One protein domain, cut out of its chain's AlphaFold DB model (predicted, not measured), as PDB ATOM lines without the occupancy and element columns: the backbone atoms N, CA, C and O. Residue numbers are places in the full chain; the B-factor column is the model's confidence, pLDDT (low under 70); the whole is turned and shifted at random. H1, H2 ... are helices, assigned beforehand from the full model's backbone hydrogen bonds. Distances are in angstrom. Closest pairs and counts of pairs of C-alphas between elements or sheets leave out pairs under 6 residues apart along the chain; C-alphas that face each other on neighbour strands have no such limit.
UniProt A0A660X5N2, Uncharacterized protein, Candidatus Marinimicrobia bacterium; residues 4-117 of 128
ATOM      1  N   ASN A   4      12.859 -52.901  12.612       55.06
ATOM      2  CA  ASN A   4      12.431 -51.737  11.834       55.06
ATOM      3  C   ASN A   4      13.407 -51.384  10.697       55.06
ATOM      4  O   ASN A   4      12.983 -50.974   9.621       55.06
ATOM      5  N   SER A   5      14.714 -51.598  10.890       56.50
ATOM      6  CA  SER A   5      15.732 -51.278   9.877       56.50
ATOM      7  C   SER A   5      15.702 -52.215   8.662       56.50
ATOM      8  O   SER A   5      16.027 -51.792   7.553       56.50
ATOM      9  N   LYS A   6      15.280 -53.475   8.850       58.69
ATOM     10  CA  LYS A   6      15.112 -54.454   7.761       58.69
ATOM     11  C   LYS A   6      13.840 -54.196   6.955       58.69
ATOM     12  O   LYS A   6      13.877 -54.298   5.735       58.69
ATOM     13  N   ILE A   7      12.747 -53.814   7.617       57.62
ATOM     14  CA  ILE A   7      11.466 -53.510   6.959       57.62
ATOM     15  C   ILE A   7      11.610 -52.297   6.030       57.62
ATOM     16  O   ILE A   7      11.176 -52.351   4.884       57.62
ATOM     17  N   ILE A   8      12.302 -51.243   6.480       58.72
ATOM     18  CA  ILE A   8      12.551 -50.037   5.669       58.72
ATOM     19  C   ILE A   8      13.405 -50.354   4.429       58.72
ATOM     20  O   ILE A   8      13.184 -49.772   3.374       58.72
ATOM     21  N   LYS A   9      14.359 -51.291   4.528       58.69
ATOM     22  CA  LYS A   9      15.210 -51.690   3.393       58.69
ATOM     23  C   LYS A   9      14.485 -52.528   2.337       58.69
ATOM     24  O   LYS A   9      14.905 -52.509   1.188       58.69
ATOM     25  N   ASN A  10      13.428 -53.245   2.711       61.12
ATOM     26  CA  ASN A  10      12.773 -54.217   1.833       61.12
ATOM     27  C   ASN A  10      11.518 -53.674   1.127       61.12
ATOM     28  O   ASN A  10      10.927 -54.401   0.335       61.12
ATOM     29  N   ASN A  11      11.112 -52.423   1.389       63.88
ATOM     30  CA  ASN A  11       9.983 -51.786   0.714       63.88
ATOM     31  C   ASN A  11      10.380 -50.408   0.140       63.88
ATOM     32  O   ASN A  11      10.567 -49.465   0.919       63.88
ATOM     33  N   PRO A  12      10.499 -50.267  -1.194       62.88
ATOM     34  CA  PRO A  12      11.041 -49.062  -1.832       62.88
ATOM     35  C   PRO A  12      10.218 -47.799  -1.528       62.88
ATOM     36  O   PRO A  12      10.795 -46.764  -1.199       62.88
ATOM     37  N   GLU A  13       8.888 -47.909  -1.473       64.19
ATOM     38  CA  GLU A  13       7.970 -46.810  -1.117       64.19
ATOM     39  C   GLU A  13       8.192 -46.273   0.316       64.19
ATOM     40  O   GLU A  13       8.173 -45.067   0.575       64.19
ATOM     41  N   ILE A  14       8.472 -47.155   1.283       65.12
ATOM     42  CA  ILE A  14       8.732 -46.745   2.677       65.12
ATOM     43  C   ILE A  14      10.135 -46.131   2.804       65.12
ATOM     44  O   ILE A  14      10.337 -45.179   3.554       65.12
ATOM     45  N   SER A  15      11.113 -46.635   2.052       68.75
ATOM     46  CA  SER A  15      12.466 -46.066   2.016       68.75
ATOM     47  C   SER A  15      12.475 -44.644   1.435       68.75
ATOM     48  O   SER A  15      13.078 -43.743   2.025       68.75
ATOM     49  N   ALA A  16      11.754 -44.424   0.328       71.25
ATOM     50  CA  ALA A  16      11.641 -43.126  -0.335       71.25
ATOM     51  C   ALA A  16      10.936 -42.085   0.548       71.25
ATOM     52  O   ALA A  16      11.439 -40.977   0.727       71.25
ATOM     53  N   THR A  17       9.827 -42.455   1.197       78.75
ATOM     54  CA  THR A  17       9.107 -41.562   2.123       78.75
ATOM     55  C   THR A  17       9.935 -41.208   3.361       78.75
ATOM     56  O   THR A  17      10.019 -40.041   3.745       78.75
ATOM     57  N   VAL A  18      10.624 -42.183   3.968       77.62
ATOM     58  CA  VAL A  18      11.525 -41.934   5.107       77.62
ATOM     59  C   VAL A  18      12.693 -41.030   4.704       77.62
ATOM     60  O   VAL A  18      13.106 -40.172   5.491       77.62
ATOM     61  N   ARG A  19      13.234 -41.195   3.493       80.06
ATOM     62  CA  ARG A  19      14.279 -40.319   2.949       80.06
ATOM     63  C   ARG A  19      13.763 -38.900   2.723       80.06
ATOM     64  O   ARG A  19      14.428 -37.966   3.167       80.06
ATOM     65  N   ASP A  20      12.587 -38.732   2.120       85.38
ATOM     66  CA  ASP A  20      11.974 -37.416   1.886       85.38
ATOM     67  C   ASP A  20      11.798 -36.635   3.196       85.38
ATOM     68  O   ASP A  20      12.224 -35.483   3.314       85.38
ATOM     69  N   ILE A  21      11.274 -37.305   4.229       84.69
ATOM     70  CA  ILE A  21      11.104 -36.729   5.569       84.69
ATOM     71  C   ILE A  21      12.452 -36.283   6.149       84.69
ATOM     72  O   ILE A  21      12.563 -35.179   6.692       84.69
ATOM     73  N   LYS A  22      13.495 -37.117   6.029       84.94
ATOM     74  CA  LYS A  22      14.847 -36.779   6.502       84.94
ATOM     75  C   LYS A  22      15.434 -35.590   5.747       84.94
ATOM     76  O   LYS A  22      16.034 -34.724   6.377       84.94
ATOM     77  N   LEU A  23      15.230 -35.525   4.435       87.06
ATOM     78  CA  LEU A  23      15.749 -34.452   3.596       87.06
ATOM     79  C   LEU A  23      15.096 -33.108   3.935       87.06
ATOM     80  O   LEU A  23      15.792 -32.116   4.140       87.06
ATOM     81  N   ARG A  24      13.765 -33.090   4.092       89.56
ATOM     82  CA  ARG A  24      13.023 -31.905   4.551       89.56
ATOM     83  C   ARG A  24      13.485 -31.444   5.929       89.56
ATOM     84  O   ARG A  24      13.625 -30.246   6.161       89.56
ATOM     85  N   LYS A  25      13.716 -32.385   6.851       87.75
ATOM     86  CA  LYS A  25      14.208 -32.071   8.196       87.75
ATOM     87  C   LYS A  25      15.603 -31.443   8.149       87.75
ATOM     88  O   LYS A  25      15.791 -30.373   8.717       87.75
ATOM     89  N   ALA A  26      16.541 -32.057   7.430       89.12
ATOM     90  CA  ALA A  26      17.898 -31.536   7.285       89.12
ATOM     91  C   ALA A  26      17.912 -30.140   6.638       89.12
ATOM     92  O   ALA A  26      18.627 -29.252   7.095       89.12
ATOM     93  N   ALA A  27      17.073 -29.905   5.624       92.00
ATOM     94  CA  ALA A  27      16.965 -28.597   4.983       92.00
ATOM     95  C   ALA A  27      16.488 -27.498   5.954       92.00
ATOM     96  O   ALA A  27      17.043 -26.398   5.959       92.00
ATOM     97  N   LYS A  28      15.516 -27.807   6.826       91.25
ATOM     98  CA  LYS A  28      15.065 -26.897   7.897       91.25
ATOM     99  C   LYS A  28      16.153 -26.624   8.934       91.25
ATOM    100  O   LYS A  28      16.296 -25.495   9.393       91.25
ATOM    101  N   GLU A  29      16.931 -27.638   9.301       90.88
ATOM    102  CA  GLU A  29      18.049 -27.477  10.239       90.88
ATOM    103  C   GLU A  29      19.142 -26.562   9.664       90.88
ATOM    104  O   GLU A  29      19.646 -25.688  10.370       90.88
ATOM    105  N   ILE A  30      19.457 -26.693   8.371       93.50
ATOM    106  CA  ILE A  30      20.411 -25.807   7.687       93.50
ATOM    107  C   ILE A  30      19.902 -24.362   7.677       93.50
ATOM    108  O   ILE A  30      20.663 -23.445   7.990       93.50
ATOM    109  N   GLU A  31      18.621 -24.148   7.361       93.00
ATOM    110  CA  GLU A  31      18.008 -22.818   7.404       93.00
ATOM    111  C   GLU A  31      18.098 -22.198   8.807       93.00
ATOM    112  O   GLU A  31      18.495 -21.039   8.941       93.00
ATOM    113  N   ALA A  32      17.808 -22.969   9.858       92.12
ATOM    114  CA  ALA A  32      17.902 -22.493  11.236       92.12
ATOM    115  C   ALA A  32      19.331 -22.057  11.607       92.12
ATOM    116  O   ALA A  32      19.527 -20.988  12.193       92.12
ATOM    117  N   ILE A  33      20.341 -22.849  11.230       91.69
ATOM    118  CA  ILE A  33      21.751 -22.509  11.466       91.69
ATOM    119  C   ILE A  33      22.128 -21.242  10.697       91.69
ATOM    120  O   ILE A  33      22.765 -20.351  11.259       91.69
ATOM    121  N   PHE A  34      21.728 -21.144   9.429       94.06
ATOM    122  CA  PHE A  34      22.002 -19.981   8.593       94.06
ATOM    123  C   PHE A  34      21.414 -18.703   9.196       94.06
ATOM    124  O   PHE A  34      22.131 -17.720   9.380       94.06
ATOM    125  N   ILE A  35      20.139 -18.741   9.586       93.19
ATOM    126  CA  ILE A  35      19.462 -17.634  10.264       93.19
ATOM    127  C   ILE A  35      20.231 -17.215  11.517       93.19
ATOM    128  O   ILE A  35      20.500 -16.029  11.702       93.19
ATOM    129  N   ALA A  36      20.642 -18.170  12.354       90.25
ATOM    130  CA  ALA A  36      21.409 -17.867  13.557       90.25
ATOM    131  C   ALA A  36      22.736 -17.154  13.236       90.25
ATOM    132  O   ALA A  36      23.120 -16.225  13.946       90.25
ATOM    133  N   GLN A  37      23.423 -17.534  12.150       91.69
ATOM    134  CA  GLN A  37      24.641 -16.839  11.716       91.69
ATOM    135  C   GLN A  37      24.359 -15.422  11.213       91.69
ATOM    136  O   GLN A  37      25.118 -14.509  11.538       91.69
ATOM    137  N   VAL A  38      23.268 -15.217  10.469       91.88
ATOM    138  CA  VAL A  38      22.853 -13.886  10.001       91.88
ATOM    139  C   VAL A  38      22.543 -12.977  11.188       91.88
ATOM    140  O   VAL A  38      23.104 -11.887  11.275       91.88
ATOM    141  N   ILE A  39      21.739 -13.444  12.149       89.69
ATOM    142  CA  ILE A  39      21.414 -12.691  13.370       89.69
ATOM    143  C   ILE A  39      22.692 -12.344  14.133       89.69
ATOM    144  O   ILE A  39      22.905 -11.189  14.486       89.69
ATOM    145  N   LYS A  40      23.596 -13.310  14.315       87.94
ATOM    146  CA  LYS A  40      24.879 -13.089  14.991       87.94
ATOM    147  C   LYS A  40      25.769 -12.081  14.259       87.94
ATOM    148  O   LYS A  40      26.520 -11.343  14.894       87.94
ATOM    149  N   ALA A  41      25.732 -12.047  12.928       90.06
ATOM    150  CA  ALA A  41      26.444 -11.043  12.144       90.06
ATOM    151  C   ALA A  41      25.821  -9.648  12.318       90.06
ATOM    152  O   ALA A  41      26.555  -8.680  12.498       90.06
ATOM    153  N   MET A  42      24.488  -9.555  12.351       88.56
ATOM    154  CA  MET A  42      23.766  -8.308  12.627       88.56
ATOM    155  C   MET A  42      24.022  -7.803  14.054       88.56
ATOM    156  O   MET A  42      24.229  -6.608  14.245       88.56
ATOM    157  N   GLU A  43      24.108  -8.692  15.045       83.94
ATOM    158  CA  GLU A  43      24.434  -8.336  16.434       83.94
ATOM    159  C   GLU A  43      25.792  -7.633  16.553       83.94
ATOM    160  O   GLU A  43      25.951  -6.736  17.376       83.94
ATOM    161  N   LYS A  44      26.770  -7.979  15.705       84.38
ATOM    162  CA  LYS A  44      28.078  -7.298  15.682       84.38
ATOM    163  C   LYS A  44      27.997  -5.843  15.213       84.38
ATOM    164  O   LYS A  44      28.921  -5.085  15.485       84.38
ATOM    165  N   SER A  45      26.935  -5.471  14.496       85.19
ATOM    166  CA  SER A  45      26.693  -4.095  14.042       85.19
ATOM    167  C   SER A  45      26.021  -3.224  15.106       85.19
ATOM    168  O   SER A  45      25.952  -2.006  14.947       85.19
ATOM    169  N   LEU A  46      25.543  -3.827  16.202       81.69
ATOM    170  CA  LEU A  46      24.925  -3.080  17.287       81.69
ATOM    171  C   LEU A  46      25.987  -2.231  18.005       81.69
ATOM    172  O   LEU A  46      27.068  -2.733  18.328       81.69
ATOM    173  N   PRO A  47      25.695  -0.949  18.284       71.25
ATOM    174  CA  PRO A  47      26.643  -0.073  18.948       71.25
ATOM    175  C   PRO A  47      26.984  -0.601  20.346       71.25
ATOM    176  O   PRO A  47      26.129  -0.766  21.221       71.25
ATOM    177  N   SER A  48      28.273  -0.817  20.584       63.06
ATOM    178  CA  SER A  48      28.854  -1.169  21.881       63.06
ATOM    179  C   SER A  48      28.994   0.072  22.783       63.06
ATOM    180  O   SER A  48      30.059   0.363  23.316       63.06
ATOM    181  N   GLY A  49      27.913   0.848  22.934       57.09
ATOM    182  CA  GLY A  49      27.867   2.070  23.746       57.09
ATOM    183  C   GLY A  49      27.322   1.836  25.157       57.09
ATOM    184  O   GLY A  49      26.321   1.151  25.320       57.09
ATOM    185  N   SER A  50      27.986   2.412  26.161       51.38
ATOM    186  CA  SER A  50      27.731   2.274  27.603       51.38
ATOM    187  C   SER A  50      26.299   2.651  28.025       51.38
ATOM    188  O   SER A  50      26.046   3.767  28.472       51.38
ATOM    189  N   ILE A  51      25.356   1.711  27.951       58.62
ATOM    190  CA  ILE A  51      24.149   1.746  28.786       58.62
ATOM    191  C   ILE A  51      24.478   0.918  30.029       58.62
ATOM    192  O   ILE A  51      24.225  -0.281  30.094       58.62
ATOM    193  N   GLY A  52      25.128   1.560  31.002       52.34
ATOM    194  CA  GLY A  52      25.299   1.012  32.348       52.34
ATOM    195  C   GLY A  52      26.400  -0.037  32.524       52.34
ATOM    196  O   GLY A  52      26.136  -1.088  33.095       52.34
ATOM    197  N   GLY A  53      27.638   0.234  32.086       50.69
ATOM    198  CA  GLY A  53      28.869  -0.359  32.656       50.69
ATOM    199  C   GLY A  53      29.081  -1.882  32.549       50.69
ATOM    200  O   GLY A  53      30.171  -2.371  32.838       50.69
ATOM    201  N   LYS A  54      28.089  -2.650  32.097       56.91
ATOM    202  CA  LYS A  54      28.164  -4.076  31.778       56.91
ATOM    203  C   LYS A  54      27.791  -4.223  30.311       56.91
ATOM    204  O   LYS A  54      26.765  -3.698  29.897       56.91
ATOM    205  N   LYS A  55      28.641  -4.920  29.544       59.31
ATOM    206  CA  LYS A  55      28.450  -5.270  28.122       59.31
ATOM    207  C   LYS A  55      26.956  -5.383  27.780       59.31
ATOM    208  O   LYS A  55      26.280  -6.194  28.404       59.31
ATOM    209  N   ASN A  56      26.492  -4.569  26.829       63.72
ATOM    210  CA  ASN A  56      25.108  -4.279  26.407       63.72
ATOM    211  C   ASN A  56      24.185  -5.495  26.145       63.72
ATOM    212  O   ASN A  56      23.657  -5.674  25.051       63.72
ATOM    213  N   ASN A  57      23.948  -6.333  27.152       74.38
ATOM    214  CA  ASN A  57      23.221  -7.594  27.020       74.38
ATOM    215  C   ASN A  57      21.726  -7.370  26.740       74.38
ATOM    216  O   ASN A  57      21.112  -8.117  25.988       74.38
ATOM    217  N   LEU A  58      21.140  -6.297  27.283       81.75
ATOM    218  CA  LEU A  58      19.719  -5.997  27.089       81.75
ATOM    219  C   LEU A  58      19.372  -5.705  25.622       81.75
ATOM    220  O   LEU A  58      18.375  -6.217  25.121       81.75
ATOM    221  N   VAL A  59      20.203  -4.916  24.934       82.31
ATOM    222  CA  VAL A  59      19.987  -4.567  23.520       82.31
ATOM    223  C   VAL A  59      20.078  -5.818  22.651       82.31
ATOM    224  O   VAL A  59      19.205  -6.038  21.817       82.31
ATOM    225  N   ASN A  60      21.073  -6.673  22.902       82.88
ATOM    226  CA  ASN A  60      21.222  -7.936  22.185       82.88
ATOM    227  C   ASN A  60      20.023  -8.858  22.433       82.88
ATOM    228  O   ASN A  60      19.422  -9.319  21.475       82.88
ATOM    229  N   MET A  61      19.608  -9.060  23.689       85.12
ATOM    230  CA  MET A  61      18.444  -9.901  24.007       85.12
ATOM    231  C   MET A  61      17.163  -9.414  23.322       85.12
ATOM    232  O   MET A  61      16.422 -10.226  22.763       85.12
ATOM    233  N   LEU A  62      16.901  -8.102  23.335       88.25
ATOM    234  CA  LEU A  62      15.739  -7.529  22.657       88.25
ATOM    235  C   LEU A  62      15.836  -7.728  21.138       88.25
ATOM    236  O   LEU A  62      14.866  -8.142  20.503       88.25
ATOM    237  N   PHE A  63      17.013  -7.494  20.561       89.19
ATOM    238  CA  PHE A  63      17.262  -7.701  19.140       89.19
ATOM    239  C   PHE A  63      17.039  -9.164  18.725       89.19
ATOM    240  O   PHE A  63      16.193  -9.428  17.870       89.19
ATOM    241  N   SER A  64      17.704 -10.129  19.367       86.62
ATOM    242  CA  SER A  64      17.555 -11.550  19.026       86.62
ATOM    243  C   SER A  64      16.109 -12.026  19.234       86.62
ATOM    244  O   SER A  64      15.605 -12.814  18.436       86.62
ATOM    245  N   SER A  65      15.410 -11.520  20.261       89.75
ATOM    246  CA  SER A  65      14.000 -11.844  20.521       89.75
ATOM    247  C   SER A  65      13.066 -11.321  19.424       89.75
ATOM    248  O   SER A  65      12.252 -12.083  18.897       89.75
ATOM    249  N   THR A  66      13.198 -10.048  19.040       91.19
ATOM    250  CA  THR A  66      12.377  -9.446  17.972       91.19
ATOM    251  C   THR A  66      12.613 -10.127  16.630       91.19
ATOM    252  O   THR A  66      11.655 -10.472  15.938       91.19
ATOM    253  N   MET A  67      13.875 -10.397  16.297       90.06
ATOM    254  CA  MET A  67      14.238 -11.065  15.054       90.06
ATOM    255  C   MET A  67      13.753 -12.518  15.038       90.06
ATOM    256  O   MET A  67      13.158 -12.959  14.058       90.06
ATOM    257  N   GLY A  68      13.916 -13.247  16.146       86.81
ATOM    258  CA  GLY A  68      13.388 -14.603  16.292       86.81
ATOM    259  C   GLY A  68      11.872 -14.662  16.107       86.81
ATOM    260  O   GLY A  68      11.378 -15.528  15.386       86.81
ATOM    261  N   LYS A  69      11.130 -13.706  16.687       87.31
ATOM    262  CA  LYS A  69       9.674 -13.611  16.524       87.31
ATOM    263  C   LYS A  69       9.277 -13.319  15.074       87.31
ATOM    264  O   LYS A  69       8.435 -14.030  14.536       87.31
ATOM    265  N   ALA A  70       9.914 -12.341  14.429       88.56
ATOM    266  CA  ALA A  70       9.631 -11.989  13.036       88.56
ATOM    267  C   ALA A  70       9.876 -13.167  12.076       88.56
ATOM    268  O   ALA A  70       9.078 -13.425  11.176       88.56
ATOM    269  N   ILE A  71      10.958 -13.916  12.294       88.00
ATOM    270  CA  ILE A  71      11.289 -15.104  11.502       88.00
ATOM    271  C   ILE A  71      10.294 -16.238  11.763       88.00
ATOM    272  O   ILE A  71       9.843 -16.883  10.817       88.00
ATOM    273  N   ALA A  72       9.923 -16.476  13.024       84.00
ATOM    274  CA  ALA A  72       8.952 -17.506  13.379       84.00
ATOM    275  C   ALA A  72       7.562 -17.217  12.786       84.00
ATOM    276  O   ALA A  72       6.944 -18.120  12.228       84.00
ATOM    277  N   GLU A  73       7.097 -15.964  12.835       85.12
ATOM    278  CA  GLU A  73       5.825 -15.533  12.231       85.12
ATOM    279  C   GLU A  73       5.793 -15.736  10.711       85.12
ATOM    280  O   GLU A  73       4.743 -16.030  10.145       85.12
ATOM    281  N   LYS A  74       6.944 -15.604  10.044       83.25
ATOM    282  CA  LYS A  74       7.082 -15.856   8.603       83.25
ATOM    283  C   LYS A  74       7.321 -17.326   8.255       83.25
ATOM    284  O   LYS A  74       7.327 -17.663   7.075       83.25
ATOM    285  N   GLY A  75       7.463 -18.202   9.252       81.94
ATOM    286  CA  GLY A  75       7.731 -19.623   9.040       81.94
ATOM    287  C   GLY A  75       9.150 -19.913   8.543       81.94
ATOM    288  O   GLY A  75       9.361 -20.934   7.898       81.94
ATOM    289  N   GLY A  76      10.110 -19.030   8.835       86.38
ATOM    290  CA  GLY A  76      11.471 -19.082   8.300       86.38
ATOM    291  C   GLY A  76      11.703 -18.052   7.192       86.38
ATOM    292  O   GLY A  76      10.976 -17.065   7.080       86.38
ATOM    293  N   ILE A  77      12.749 -18.267   6.392       89.25
ATOM    294  CA  ILE A  77      13.111 -17.396   5.259       89.25
ATOM    295  C   ILE A  77      12.815 -18.052   3.899       89.25
ATOM    296  O   ILE A  77      12.974 -17.413   2.863       89.25
ATOM    297  N   GLY A  78      12.386 -19.320   3.896       89.50
ATOM    298  CA  GLY A  78      12.072 -20.103   2.698       89.50
ATOM    299  C   GLY A  78      13.284 -20.798   2.073       89.50
ATOM    300  O   GLY A  78      13.174 -21.395   1.001       89.50
ATOM    301  N   LEU A  79      14.446 -20.760   2.730       92.69
ATOM    302  CA  LEU A  79      15.670 -21.374   2.215       92.69
ATOM    303  C   LEU A  79      15.599 -22.904   2.286       92.69
ATOM    304  O   LEU A  79      16.120 -23.587   1.403       92.69
ATOM    305  N   ALA A  80      14.916 -23.444   3.298       92.62
ATOM    306  CA  ALA A  80      14.742 -24.885   3.459       92.62
ATOM    307  C   ALA A  80      14.077 -25.528   2.230       92.62
ATOM    308  O   ALA A  80      14.504 -26.593   1.787       92.62
ATOM    309  N   ASP A  81      13.088 -24.871   1.622       92.00
ATOM    310  CA  ASP A  81      12.398 -25.402   0.444       92.00
ATOM    311  C   ASP A  81      13.293 -25.411  -0.799       92.00
ATOM    312  O   ASP A  81      13.240 -26.349  -1.595       92.00
ATOM    313  N   ILE A  82      14.141 -24.391  -0.958       92.81
ATOM    314  CA  ILE A  82      15.108 -24.309  -2.060       92.81
ATOM    315  C   ILE A  82      16.154 -25.419  -1.919       92.81
ATOM    316  O   ILE A  82      16.424 -26.138  -2.882       92.81
ATOM    317  N   ILE A  83      16.703 -25.596  -0.712       91.12
ATOM    318  CA  ILE A  83      17.678 -26.652  -0.414       91.12
ATOM    319  C   ILE A  83      17.055 -28.028  -0.646       91.12
ATOM    320  O   ILE A  83      17.640 -28.857  -1.339       91.12
ATOM    321  N   TYR A  84      15.854 -28.265  -0.115       93.19
ATOM    322  CA  TYR A  84      15.139 -29.523  -0.305       93.19
ATOM    323  C   TYR A  84      14.924 -29.828  -1.789       93.19
ATOM    324  O   TYR A  84      15.277 -30.918  -2.234       93.19
ATOM    325  N   LYS A  85      14.417 -28.865  -2.572       90.88
ATOM    326  CA  LYS A  85      14.209 -29.041  -4.017       90.88
ATOM    327  C   LYS A  85      15.514 -29.349  -4.742       90.88
ATOM    328  O   LYS A  85      15.531 -30.268  -5.548       90.88
ATOM    329  N   SER A  86      16.595 -28.626  -4.436       88.31
ATOM    330  CA  SER A  86      17.899 -28.837  -5.076       88.31
ATOM    331  C   SER A  86      18.526 -30.187  -4.739       88.31
ATOM    332  O   SER A  86      19.265 -30.723  -5.562       88.31
ATOM    333  N   LEU A  87      18.318 -30.701  -3.527       86.88
ATOM    334  CA  LEU A  87      18.846 -32.007  -3.141       86.88
ATOM    335  C   LEU A  87      17.976 -33.136  -3.690       86.88
ATOM    336  O   LEU A  87      18.507 -34.127  -4.174       86.88
ATOM    337  N   LYS A  88      16.652 -32.958  -3.678       86.00
ATOM    338  CA  LYS A  88      15.714 -33.936  -4.223       86.00
ATOM    339  C   LYS A  88      15.908 -34.137  -5.723       86.00
ATOM    340  O   LYS A  88      15.987 -35.275  -6.163       86.00
ATOM    341  N   SER A  89      16.063 -33.058  -6.489       78.50
ATOM    342  CA  SER A  89      16.308 -33.175  -7.928       78.50
ATOM    343  C   SER A  89      17.620 -33.900  -8.234       78.50
ATOM    344  O   SER A  89      17.661 -34.704  -9.153       78.50
ATOM    345  N   ARG A  90      18.680 -33.704  -7.435       73.12
ATOM    346  CA  ARG A  90      19.945 -34.461  -7.572       73.12
ATOM    347  C   ARG A  90      19.800 -35.949  -7.255       73.12
ATOM    348  O   ARG A  90      20.514 -36.748  -7.851       73.12
ATOM    349  N   ASP A  91      18.912 -36.303  -6.331       65.12
ATOM    350  CA  ASP A  91      18.609 -37.697  -6.007       65.12
ATOM    351  C   ASP A  91      17.811 -38.376  -7.138       65.12
ATOM    352  O   ASP A  91      18.092 -39.529  -7.454       65.12
ATOM    353  N   GLU A  92      16.894 -37.664  -7.802       60.44
ATOM    354  CA  GLU A  92      16.146 -38.170  -8.970       60.44
ATOM    355  C   GLU A  92      17.085 -38.483 -10.155       60.44
ATOM    356  O   GLU A  92      16.963 -39.539 -10.773       60.44
ATOM    357  N   PHE A  93      18.120 -37.665 -10.388       54.31
ATOM    358  CA  PHE A  93      19.186 -37.973 -11.360       54.31
ATOM    359  C   PHE A  93      20.039 -39.205 -10.989       54.31
ATOM    360  O   PHE A  93      20.785 -39.708 -11.826       54.31
ATOM    361  N   ASN A  94      19.971 -39.686  -9.743       49.97
ATOM    362  CA  ASN A  94      20.778 -40.807  -9.259       49.97
ATOM    363  C   ASN A  94      20.029 -42.155  -9.291       49.97
ATOM    364  O   ASN A  94      20.666 -43.197  -9.148       49.97
ATOM    365  N   GLU A  95      18.707 -42.172  -9.510       46.81
ATOM    366  CA  GLU A  95      17.961 -43.418  -9.774       46.81
ATOM    367  C   GLU A  95      18.118 -43.890 -11.232       46.81
ATOM    368  O   GLU A  95      18.194 -45.093 -11.481       46.81
ATOM    369  N   GLU A  96      18.303 -42.973 -12.187       45.16
ATOM    370  CA  GLU A  96      18.639 -43.308 -13.584       45.16
ATOM    371  C   GLU A  96      20.109 -43.747 -13.765       45.16
ATOM    372  O   GLU A  96      20.466 -44.374 -14.763       45.16
ATOM    373  N   ALA A  97      20.970 -43.519 -12.768       44.47
ATOM    374  CA  ALA A  97      22.402 -43.826 -12.823       44.47
ATOM    375  C   ALA A  97      22.780 -45.281 -12.446       44.47
ATOM    376  O   ALA A  97      23.962 -45.572 -12.251       44.47
ATOM    377  N   ILE A  98      21.821 -46.217 -12.373       46.81
ATOM    378  CA  ILE A  98      22.099 -47.664 -12.201       46.81
ATOM    379  C   ILE A  98      22.077 -48.445 -13.535       46.81
ATOM    380  O   ILE A  98      22.442 -49.619 -13.560       46.81
ATOM    381  N   ASN A  99      21.799 -47.816 -14.684       49.03
ATOM    382  CA  ASN A  99      21.997 -48.468 -15.987       49.03
ATOM    383  C   ASN A  99      23.091 -47.798 -16.831       49.03
ATOM    384  O   ASN A  99      22.826 -47.024 -17.747       49.03
ATOM    385  N   ILE A 100      24.337 -48.200 -16.580       47.59
ATOM    386  CA  ILE A 100      25.519 -47.876 -17.401       47.59
ATOM    387  C   ILE A 100      25.483 -48.470 -18.828       47.59
ATOM    388  O   ILE A 100      26.451 -48.326 -19.564       47.59
ATOM    389  N   ASN A 101      24.376 -49.091 -19.254       54.44
ATOM    390  CA  ASN A 101      24.160 -49.582 -20.622       54.44
ATOM    391  C   ASN A 101      22.899 -48.995 -21.293       54.44
ATOM    392  O   ASN A 101      22.431 -49.553 -22.284       54.44
ATOM    393  N   GLY A 102      22.305 -47.922 -20.753       51.09
ATOM    394  CA  GLY A 102      20.941 -47.512 -21.118       51.09
ATOM    395  C   GLY A 102      20.731 -46.111 -21.689       51.09
ATOM    396  O   GLY A 102      19.593 -45.810 -22.029       51.09
ATOM    397  N   LEU A 103      21.750 -45.255 -21.808       42.41
ATOM    398  CA  LEU A 103      21.564 -43.927 -22.406       42.41
ATOM    399  C   LEU A 103      22.100 -43.932 -23.848       42.41
ATOM    400  O   LEU A 103      23.320 -43.992 -24.028       42.41
ATOM    401  N   PRO A 104      21.245 -43.913 -24.889       52.25
ATOM    402  CA  PRO A 104      21.723 -43.781 -26.257       52.25
ATOM    403  C   PRO A 104      22.335 -42.386 -26.438       52.25
ATOM    404  O   PRO A 104      21.643 -41.369 -26.407       52.25
ATOM    405  N   CYS A 105      23.653 -42.339 -26.652       49.12
ATOM    406  CA  CYS A 105      24.396 -41.122 -26.999       49.12
ATOM    407  C   CYS A 105      23.801 -40.365 -28.211       49.12
ATOM    408  O   CYS A 105      24.048 -39.170 -28.370       49.12
ATOM    409  N   GLU A 106      22.979 -41.034 -29.024       52.31
ATOM    410  CA  GLU A 106      22.254 -40.496 -30.180       52.31
ATOM    411  C   GLU A 106      21.302 -39.329 -29.857       52.31
ATOM    412  O   GLU A 106      21.098 -38.444 -30.692       52.31
ATOM    413  N   GLU A 107      20.723 -39.278 -28.655       52.38
ATOM    414  CA  GLU A 107      19.685 -38.285 -28.327       52.38
ATOM    415  C   GLU A 107      20.280 -36.913 -27.941       52.38
ATOM    416  O   GLU A 107      19.705 -35.851 -28.216       52.38
ATOM    417  N   TYR A 108      21.510 -36.914 -27.414       52.50
ATOM    418  CA  TYR A 108      22.294 -35.697 -27.184       52.50
ATOM    419  C   TYR A 108      22.762 -35.062 -28.496       52.50
ATOM    420  O   TYR A 108      22.766 -33.839 -28.623       52.50
ATOM    421  N   LEU A 109      23.111 -35.868 -29.504       50.81
ATOM    422  CA  LEU A 109      23.525 -35.353 -30.810       50.81
ATOM    423  C   LEU A 109      22.364 -34.652 -31.521       50.81
ATOM    424  O   LEU A 109      22.530 -33.524 -31.980       50.81
ATOM    425  N   LYS A 110      21.165 -35.245 -31.485       54.47
ATOM    426  CA  LYS A 110      19.956 -34.679 -32.100       54.47
ATOM    427  C   LYS A 110      19.532 -33.348 -31.475       54.47
ATOM    428  O   LYS A 110      19.137 -32.431 -32.187       54.47
ATOM    429  N   SER A 111      19.643 -33.214 -30.152       46.06
ATOM    430  CA  SER A 111      19.348 -31.958 -29.444       46.06
ATOM    431  C   SER A 111      20.412 -30.876 -29.677       46.06
ATOM    432  O   SER A 111      20.072 -29.696 -29.771       46.06
ATOM    433  N   ILE A 112      21.683 -31.258 -29.853       57.69
ATOM    434  CA  ILE A 112      22.760 -30.345 -30.266       57.69
ATOM    435  C   ILE A 112      22.544 -29.857 -31.706       57.69
ATOM    436  O   ILE A 112      22.772 -28.684 -31.994       57.69
ATOM    437  N   GLU A 113      22.089 -30.725 -32.607       56.03
ATOM    438  CA  GLU A 113      21.792 -30.399 -34.007       56.03
ATOM    439  C   GLU A 113      20.574 -29.469 -34.126       56.03
ATOM    440  O   GLU A 113      20.620 -28.472 -34.846       56.03
ATOM    441  N   LEU A 114      19.544 -29.709 -33.307       52.22
ATOM    442  CA  LEU A 114      18.361 -28.853 -33.192       52.22
ATOM    443  C   LEU A 114      18.699 -27.458 -32.632       52.22
ATOM    444  O   LEU A 114      18.182 -26.453 -33.114       52.22
ATOM    445  N   MET A 115      19.600 -27.378 -31.643       52.97
ATOM    446  CA  MET A 115      20.081 -26.102 -31.088       52.97
ATOM    447  C   MET A 115      20.985 -25.323 -32.051       52.97
ATOM    448  O   MET A 115      21.112 -24.107 -31.913       52.97
ATOM    449  N   LYS A 116      21.604 -25.994 -33.029       57.03
ATOM    450  CA  LYS A 116      22.459 -25.355 -34.041       57.03
ATOM    451  C   LYS A 116      21.683 -24.672 -35.167       57.03
ATOM    452  O   LYS A 116      22.309 -23.979 -35.962       57.03
ATOM    453  N   GLY A 117      20.355 -24.801 -35.226       47.81
ATOM    454  CA  GLY A 117      19.520 -23.973 -36.102       47.81
ATOM    455  C   GLY A 117      19.831 -24.083 -37.602       47.81
ATOM    456  O   GLY A 117      19.593 -23.124 -38.332       47.81
TER     457      GLY A 117
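What this domain is: This is residues 4 to 117 of the 128 residues of an uncharacterized protein of Candidatus Marinimicrobia bacterium (UniProt A0A660X5N2). A long helix, H2, is the spine of a loose zigzag; after a wide loop the chain returns beside it as H3, then H4, whose first half packs on H2. Residues 89 to 117 stick out, ending in H5, and short H1 makes a corner at H2's first end. The printed part has 114 residues, 86 of them in five named helices, H1 to H5 in order along the chain, with no named strand; the class is all helix, and the whole is extended, with a radius of gyration of the C-alphas of 24.0 A and spans of 74 by 53 by 22 A.

How they stand to each other: H2, residues 12 to 43, is the hub. Its residues 20 to 31 touch residues 79 to 88 of H4, residues 79 to 98, closest at the C-alphas of Ala 27 and Ala 80, 4.6 A, opposite ways at 37 degrees, only just a steep tilt. H2 and H3, residues 57 to 73, form a helical hairpin, touching with residues 39 to 43 and 60 to 67 alone, closest at C-alphas 43 and 60, 6.6 A. H1, residues 4 to 10, and H2 only just touch, with 3 pairs of C-alphas within 8 A, closest at C-alphas 8 and 15, 5.4 A, and only at the corner. H5, residues 106 to 115, touches no helix. Every O i to N i+4 pair is within hydrogen-bond range in H1, H2, H3 and H5; in H4, 11 of 16 are.

Where its parts are: H2 is 46.6 A long, from C-alpha 12 at (11.041, -49.062, -1.832); H4 is 30.7 A and H3 24.2 A. H1 begins at C-alpha 4, (12.431, -51.737, 11.834), and H5 ends at C-alpha 115, (20.081, -26.102, -31.088).

The domain as a whole: The two C-alphas farthest apart, of Gly 52 and Glu 106, are 75.1 A apart. The printed part has no cut; the link H2 to H3 is long, 13 residues. The pLDDT is under 70 in residues 4 to 15, 48 to 56 and 91 to 117.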